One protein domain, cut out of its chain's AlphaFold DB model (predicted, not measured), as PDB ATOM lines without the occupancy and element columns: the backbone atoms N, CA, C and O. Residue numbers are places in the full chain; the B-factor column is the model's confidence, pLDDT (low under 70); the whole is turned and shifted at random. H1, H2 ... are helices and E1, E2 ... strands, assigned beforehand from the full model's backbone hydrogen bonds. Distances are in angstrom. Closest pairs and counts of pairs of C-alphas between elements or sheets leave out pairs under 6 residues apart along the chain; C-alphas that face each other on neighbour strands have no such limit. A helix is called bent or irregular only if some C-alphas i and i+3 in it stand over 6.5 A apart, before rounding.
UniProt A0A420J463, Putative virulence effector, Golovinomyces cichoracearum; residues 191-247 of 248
ATOM      1  N   PHE A 191     173.360 127.749 140.264       76.88
ATOM      2  CA  PHE A 191     174.113 128.998 140.163       76.88
ATOM      3  C   PHE A 191     173.723 129.761 138.901       76.88
ATOM      4  O   PHE A 191     174.034 129.346 137.788       76.88
ATOM      5  N   VAL A 192     173.104 130.923 139.083       75.19
ATOM      6  CA  VAL A 192     172.786 131.852 138.001       75.19
ATOM      7  C   VAL A 192     173.867 132.925 137.963       75.19
ATOM      8  O   VAL A 192     173.965 133.797 138.837       75.19
ATOM      9  N   ARG A 193     174.722 132.853 136.940       76.31
ATOM     10  CA  ARG A 193     175.739 133.873 136.693       76.31
ATOM     11  C   ARG A 193     175.097 135.039 135.952       76.31
ATOM     12  O   ARG A 193     174.751 134.926 134.784       76.31
ATOM     13  N   LEU A 194     174.970 136.168 136.638       66.88
ATOM     14  CA  LEU A 194     174.533 137.415 136.022       66.88
ATOM     15  C   LEU A 194     175.756 138.197 135.514       66.88
ATOM     16  O   LEU A 194     176.772 138.236 136.218       66.88
ATOM     17  N   PRO A 195     175.684 138.828 134.328       69.25
ATOM     18  CA  PRO A 195     176.764 139.669 133.823       69.25
ATOM     19  C   PRO A 195     177.049 140.827 134.783       69.25
ATOM     20  O   PRO A 195     176.163 141.287 135.508       69.25
ATOM     21  N   GLU A 196     178.299 141.295 134.810       69.06
ATOM     22  CA  GLU A 196     178.763 142.211 135.859       69.06
ATOM     23  C   GLU A 196     178.004 143.537 135.910       69.06
ATOM     24  O   GLU A 196     177.861 144.113 136.988       69.06
ATOM     25  N   THR A 197     177.470 143.955 134.766       73.62
ATOM     26  CA  THR A 197     176.699 145.180 134.548       73.62
ATOM     27  C   THR A 197     175.214 145.056 134.907       73.62
ATOM     28  O   THR A 197     174.488 146.044 134.812       73.62
ATOM     29  N   ASN A 198     174.729 143.876 135.313       65.94
ATOM     30  CA  ASN A 198     173.305 143.655 135.555       65.94
ATOM     31  C   ASN A 198     172.837 144.338 136.855       65.94
ATOM     32  O   ASN A 198     173.342 144.037 137.940       65.94
ATOM     33  N   ALA A 199     171.824 145.207 136.755       65.62
ATOM     34  CA  ALA A 199     171.241 145.933 137.888       65.62
ATOM     35  C   ALA A 199     170.721 145.002 139.005       65.62
ATOM     36  O   ALA A 199     170.757 145.351 140.181       65.62
ATOM     37  N   SER A 200     170.356 143.759 138.680       65.94
ATOM     38  CA  SER A 200     169.935 142.759 139.671       65.94
ATOM     39  C   SER A 200     171.029 142.350 140.655       65.94
ATOM     40  O   SER A 200     170.720 141.796 141.709       65.94
ATOM     41  N   ARG A 201     172.303 142.667 140.383       66.69
ATOM     42  CA  ARG A 201     173.400 142.454 141.345       66.69
ATOM     43  C   ARG A 201     173.335 143.411 142.543       66.69
ATOM     44  O   ARG A 201     173.877 143.066 143.603       66.69
ATOM     45  N   SER A 202     172.706 144.580 142.396       67.19
ATOM     46  CA  SER A 202     172.494 145.555 143.479       67.19
ATOM     47  C   SER A 202     171.106 145.460 144.122       67.19
ATOM     48  O   SER A 202     170.903 146.029 145.192       67.19
ATOM     49  N   HIS A 203     170.168 144.720 143.525       69.00
ATOM     50  CA  HIS A 203     168.841 144.526 144.101       69.00
ATOM     51  C   HIS A 203     168.857 143.610 145.332       69.00
ATOM     52  O   HIS A 203     169.662 142.686 145.463       69.00
ATOM     53  N   HIS A 204     167.937 143.890 146.258       72.62
ATOM     54  CA  HIS A 204     167.760 143.107 147.473       72.62
ATOM     55  C   HIS A 204     167.258 141.699 147.124       72.62
ATOM     56  O   HIS A 204     166.396 141.538 146.259       72.62
ATOM     57  N   ILE A 205     167.751 140.677 147.829       76.75
ATOM     58  CA  ILE A 205     167.427 139.256 147.595       76.75
ATOM     59  C   ILE A 205     165.906 139.011 147.541       76.75
ATOM     60  O   ILE A 205     165.432 138.195 146.754       76.75
ATOM     61  N   HIS A 206     165.128 139.758 148.330       74.44
ATOM     62  CA  HIS A 206     163.664 139.678 148.328       74.44
ATOM     63  C   HIS A 206     163.022 140.118 147.007       74.44
ATOM     64  O   HIS A 206     162.067 139.478 146.579       74.44
ATOM     65  N   ALA A 207     163.555 141.142 146.336       77.12
ATOM     66  CA  ALA A 207     163.041 141.590 145.041       77.12
ATOM     67  C   ALA A 207     163.301 140.538 143.957       77.12
ATOM     68  O   ALA A 207     162.411 140.215 143.177       77.12
ATOM     69  N   VAL A 208     164.492 139.929 143.971       78.31
ATOM     70  CA  VAL A 208     164.842 138.827 143.062       78.31
ATOM     71  C   VAL A 208     163.951 137.608 143.318       78.31
ATOM     72  O   VAL A 208     163.466 136.996 142.372       78.31
ATOM     73  N   LYS A 209     163.668 137.287 144.588       81.06
ATOM     74  CA  LYS A 209     162.760 136.188 144.954       81.06
ATOM     75  C   LYS A 209     161.325 136.448 144.502       81.06
ATOM     76  O   LYS A 209     160.691 135.537 143.981       81.06
ATOM     77  N   ALA A 210     160.822 137.667 144.685       78.00
ATOM     78  CA  ALA A 210     159.482 138.045 144.247       78.00
ATOM     79  C   ALA A 210     159.354 138.014 142.715       78.00
ATOM     80  O   ALA A 210     158.401 137.438 142.200       78.00
ATOM     81  N   ALA A 211     160.341 138.554 141.993       79.38
ATOM     82  CA  ALA A 211     160.370 138.522 140.532       79.38
ATOM     83  C   ALA A 211     160.424 137.085 139.990       79.38
ATOM     84  O   ALA A 211     159.653 136.738 139.103       79.38
ATOM     85  N   LEU A 212     161.272 136.225 140.563       81.19
ATOM     86  CA  LEU A 212     161.327 134.812 140.175       81.19
ATOM     87  C   LEU A 212     160.010 134.087 140.449       81.19
ATOM     88  O   LEU A 212     159.550 133.343 139.593       81.19
ATOM     89  N   ARG A 213     159.364 134.341 141.593       82.81
ATOM     90  CA  ARG A 213     158.029 133.793 141.876       82.81
ATOM     91  C   ARG A 213     156.978 134.262 140.879       82.81
ATOM     92  O   ARG A 213     156.152 133.470 140.457       82.81
ATOM     93  N   SER A 214     157.031 135.531 140.487       81.94
ATOM     94  CA  SER A 214     156.126 136.091 139.484       81.94
ATOM     95  C   SER A 214     156.286 135.435 138.113       81.94
ATOM     96  O   SER A 214     155.293 135.278 137.414       81.94
ATOM     97  N   ILE A 215     157.516 135.098 137.714       80.69
ATOM     98  CA  ILE A 215     157.806 134.480 136.411       80.69
ATOM     99  C   ILE A 215     157.444 132.991 136.419       80.69
ATOM    100  O   ILE A 215     156.852 132.507 135.464       80.69
ATOM    101  N   LEU A 216     157.775 132.284 137.502       79.38
ATOM    102  CA  LEU A 216     157.561 130.838 137.636       79.38
ATOM    103  C   LEU A 216     156.133 130.472 138.084       79.38
ATOM    104  O   LEU A 216     155.779 129.300 138.148       79.38
ATOM    105  N   GLY A 217     155.304 131.450 138.456       85.69
ATOM    106  CA  GLY A 217     153.936 131.204 138.909       85.69
ATOM    107  C   GLY A 217     153.877 130.217 140.093       85.69
ATOM    108  O   GLY A 217     154.612 130.405 141.068       85.69
ATOM    109  N   PRO A 218     153.038 129.160 140.039       80.69
ATOM    110  CA  PRO A 218     152.927 128.158 141.108       80.69
ATOM    111  C   PRO A 218     154.245 127.427 141.405       80.69
ATOM    112  O   PRO A 218     154.492 127.010 142.536       80.69
ATOM    113  N   GLU A 219     155.125 127.293 140.411       79.81
ATOM    114  CA  GLU A 219     156.424 126.628 140.566       79.81
ATOM    115  C   GLU A 219     157.420 127.502 141.328       79.81
ATOM    116  O   GLU A 219     158.369 126.992 141.926       79.81
ATOM    117  N   GLY A 220     157.173 128.811 141.413       79.44
ATOM    118  CA  GLY A 220     157.968 129.745 142.210       79.44
ATOM    119  C   GLY A 220     157.985 129.425 143.709       79.44
ATOM    120  O   GLY A 220     158.899 129.852 144.430       79.44
ATOM    121  N   ASP A 221     157.016 128.647 144.193       83.00
ATOM    122  CA  ASP A 221     156.991 128.171 145.574       83.00
ATOM    123  C   ASP A 221     158.029 127.087 145.854       83.00
ATOM    124  O   ASP A 221     158.432 126.931 147.005       83.00
ATOM    125  N   SER A 222     158.565 126.432 144.822       84.50
ATOM    126  CA  SER A 222     159.648 125.453 144.963       84.50
ATOM    127  C   SER A 222     161.016 126.067 145.305       84.50
ATOM    128  O   SER A 222     161.955 125.347 145.660       84.50
ATOM    129  N   VAL A 223     161.144 127.401 145.269       84.75
ATOM    130  CA  VAL A 223     162.367 128.122 145.643       84.75
ATOM    131  C   VAL A 223     162.401 128.388 147.150       84.75
ATOM    132  O   VAL A 223     161.761 129.311 147.674       84.75
ATOM    133  N   LYS A 224     163.246 127.635 147.859       86.06
ATOM    134  CA  LYS A 224     163.476 127.786 149.302       86.06
ATOM    135  C   LYS A 224     164.130 129.126 149.609       86.06
ATOM    136  O   LYS A 224     163.590 129.956 150.351       86.06
ATOM    137  N   ALA A 225     165.293 129.359 149.014       83.88
ATOM    138  CA  ALA A 225     166.102 130.536 149.288       83.88
ATOM    139  C   ALA A 225     166.855 131.004 148.048       83.88
ATOM    140  O   ALA A 225     167.172 130.227 147.154       83.88
ATOM    141  N   ILE A 226     167.182 132.290 148.041       83.94
ATOM    142  CA  ILE A 226     168.086 132.889 147.069       83.94
ATOM    143  C   ILE A 226     169.253 133.454 147.858       83.94
ATOM    144  O   ILE A 226     169.056 134.159 148.847       83.94
ATOM    145  N   GLN A 227     170.467 133.114 147.451       83.81
ATOM    146  CA  GLN A 227     171.688 133.516 148.131       83.81
ATOM    147  C   GLN A 227     172.568 134.298 147.169       83.81
ATOM    148  O   GLN A 227     172.782 133.894 146.028       83.81
ATOM    149  N   LYS A 228     173.114 135.418 147.635       81.94
ATOM    150  CA  LYS A 228     174.142 136.143 146.893       81.94
ATOM    151  C   LYS A 228     175.483 135.457 147.136       81.94
ATOM    152  O   LYS A 228     175.895 135.294 148.281       81.94
ATOM    153  N   VAL A 229     176.157 135.056 146.067       81.38
ATOM    154  CA  VAL A 229     177.478 134.417 146.105       81.38
ATOM    155  C   VAL A 229     178.488 135.276 145.344       81.38
ATOM    156  O   VAL A 229     178.109 136.150 144.565       81.38
ATOM    157  N   LYS A 230     179.793 135.054 145.550       75.38
ATOM    158  CA  LYS A 230     180.856 135.892 144.956       75.38
ATOM    159  C   LYS A 230     180.730 136.035 143.428       75.38
ATOM    160  O   LYS A 230     181.037 137.090 142.883       75.38
ATOM    161  N   SER A 231     180.245 134.994 142.750       72.25
ATOM    162  CA  SER A 231     180.085 134.927 141.292       72.25
ATOM    163  C   SER A 231     178.701 135.335 140.765       72.25
ATOM    164  O   SER A 231     178.530 135.399 139.548       72.25
ATOM    165  N   GLY A 232     177.713 135.620 141.622       79.44
ATOM    166  CA  GLY A 232     176.341 135.879 141.178       79.44
ATOM    167  C   GLY A 232     175.287 135.506 142.217       79.44
ATOM    168  O   GLY A 232     175.420 135.835 143.397       79.44
ATOM    169  N   THR A 233     174.243 134.816 141.768       79.69
ATOM    170  CA  THR A 233     173.099 134.437 142.600       79.69
ATOM    171  C   THR A 233     172.936 132.921 142.581       79.69
ATOM    172  O   THR A 233     172.946 132.311 141.518       79.69
ATOM    173  N   ALA A 234     172.788 132.307 143.750       84.00
ATOM    174  CA  ALA A 234     172.477 130.893 143.900       84.00
ATOM    175  C   ALA A 234     171.005 130.726 144.300       84.00
ATOM    176  O   ALA A 234     170.546 131.345 145.263       84.00
ATOM    177  N   ILE A 235     170.276 129.892 143.569       87.06
ATOM    178  CA  ILE A 235     168.899 129.501 143.862       87.06
ATOM    179  C   ILE A 235     168.957 128.156 144.582       87.06
ATOM    180  O   ILE A 235     169.584 127.206 144.113       87.06
ATOM    181  N   VAL A 236     168.332 128.100 145.752       86.12
ATOM    182  CA  VAL A 236     168.230 126.898 146.574       86.12
ATOM    183  C   VAL A 236     166.792 126.391 146.460       86.12
ATOM    184  O   VAL A 236     165.889 127.063 146.969       86.12
ATOM    185  N   PRO A 237     166.558 125.250 145.797       84.31
ATOM    186  CA  PRO A 237     165.260 124.599 145.758       84.31
ATOM    187  C   PRO A 237     164.908 123.997 147.125       84.31
ATOM    188  O   PRO A 237     165.764 123.837 148.003       84.31
ATOM    189  N   ILE A 238     163.621 123.723 147.342       86.31
ATOM    190  CA  ILE A 238     163.124 123.114 148.587       86.31
ATOM    191  C   ILE A 238     163.632 121.682 148.744       86.31
ATOM    192  O   ILE A 238     164.057 121.316 149.844       86.31
ATOM    193  N   ASP A 239     163.641 120.909 147.662       84.25
ATOM    194  CA  ASP A 239     164.127 119.534 147.620       84.25
ATOM    195  C   ASP A 239     164.730 119.197 146.239       84.25
ATOM    196  O   ASP A 239     164.706 120.013 145.317       84.25
ATOM    197  N   GLU A 240     165.283 117.988 146.105       78.44
ATOM    198  CA  GLU A 240     165.867 117.483 144.851       78.44
ATOM    199  C   GLU A 240     164.831 117.257 143.746       78.44
ATOM    200  O   GLU A 240     165.128 117.469 142.576       78.44
ATOM    201  N   LYS A 241     163.602 116.873 144.101       78.44
ATOM    202  CA  LYS A 241     162.547 116.550 143.128       78.44
ATOM    203  C   LYS A 241     162.029 117.788 142.405       78.44
ATOM    204  O   LYS A 241     161.553 117.693 141.279       78.44
ATOM    205  N   HIS A 242     162.109 118.948 143.045       75.12
ATOM    206  CA  HIS A 242     161.710 120.214 142.447       75.12
ATOM    207  C   HIS A 242     162.830 120.885 141.643       75.12
ATOM    208  O   HIS A 242     162.561 121.875 140.970       75.12
ATOM    209  N   VAL A 243     164.063 120.360 141.673       76.88
ATOM    210  CA  VAL A 243     165.148 120.848 140.803       76.88
ATOM    211  C   VAL A 243     164.768 120.657 139.338       76.88
ATOM    212  O   VAL A 243     164.935 121.577 138.548       76.88
ATOM    213  N   GLU A 244     164.232 119.484 138.997       74.31
ATOM    214  CA  GLU A 244     163.857 119.141 137.621       74.31
ATOM    215  C   GLU A 244     162.754 120.064 137.099       74.31
ATOM    216  O   GLU A 244     162.884 120.607 136.012       74.31
ATOM    217  N   LYS A 245     161.748 120.359 137.931       72.62
ATOM    218  CA  LYS A 245     160.658 121.289 137.593       72.62
ATOM    219  C   LYS A 245     161.109 122.736 137.410       72.62
ATOM    220  O   LYS A 245     160.418 123.506 136.771       72.62
ATOM    221  N   LEU A 246     162.233 123.129 138.014       70.50
ATOM    222  CA  LEU A 246     162.767 124.487 137.877       70.50
ATOM    223  C   LEU A 246     163.638 124.656 136.620       70.50
ATOM    224  O   LEU A 246     164.077 125.770 136.331       70.50
ATOM    225  N   LEU A 247     163.979 123.545 135.960       70.75
ATOM    226  CA  LEU A 247     164.843 123.488 134.781       70.75
ATOM    227  C   LEU A 247     164.074 123.160 133.490       70.75
ATOM    228  O   LEU A 247     164.686 123.228 132.422       70.75
TER     229      LEU A 247
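AT A GLANCE: This is residues 191 to 247 of the 248 residues of the protein "Putative virulence effector" of Golovinomyces cichoracearum (UniProt A0A420J463). A hairpin of two strands, E1 and E2, has a kinked helix, H1, on its E1 side and a short helix, H2, near its open end. Residues 191 to 204, with no named element, lead from a short antiparallel pairing with E2 to H1. The 57 printed residues hold H1, E1, E2, H2 in that order, of mixed class; the whole is compact, radius of gyration of the C-alphas 11.3 A, spanning 32 by 20 by 15 A.

HOW THE PARTS SIT: H1, residues 205 to 222, and E1, residues 223 to 229, have their closest C-alphas at Ile 205 and Ile 226, 6.4 A apart. E1 and E2, residues 232 to 237, form an antiparallel hairpin at 157 degrees; N 227 and O 234 are 2.8 A apart, within hydrogen-bond range. H2, residues 241 to 245, is close to but not clearly touching H1, closest C-alphas Ser 222 and His 242, 6.2 A. E1 and H2 are apart. O i to N i+4 pairs within range are 9 of 14 in H1 and 0 of 1 in H2, where O i to N i+3 gives 1 of 2.

IN THESE COORDINATES: H1 begins at C-alpha 205 (167.427, 139.256, 147.595), measures 16.1 A and is irregular: C-alphas 215 and 218 are 9.3 A apart. E1 measures 16.4 A, E2 16.5 A. H2 measures 7.5 A and ends at C-alpha 245 (160.658, 121.289, 137.593).

THE WHOLE: The farthest C-alphas, Thr 197 and Lys 241, are 33.1 A apart. The printed part has no cut, and the three links between named elements are tight. Residues 194 to 196 and 198 to 203 have pLDDT under 70.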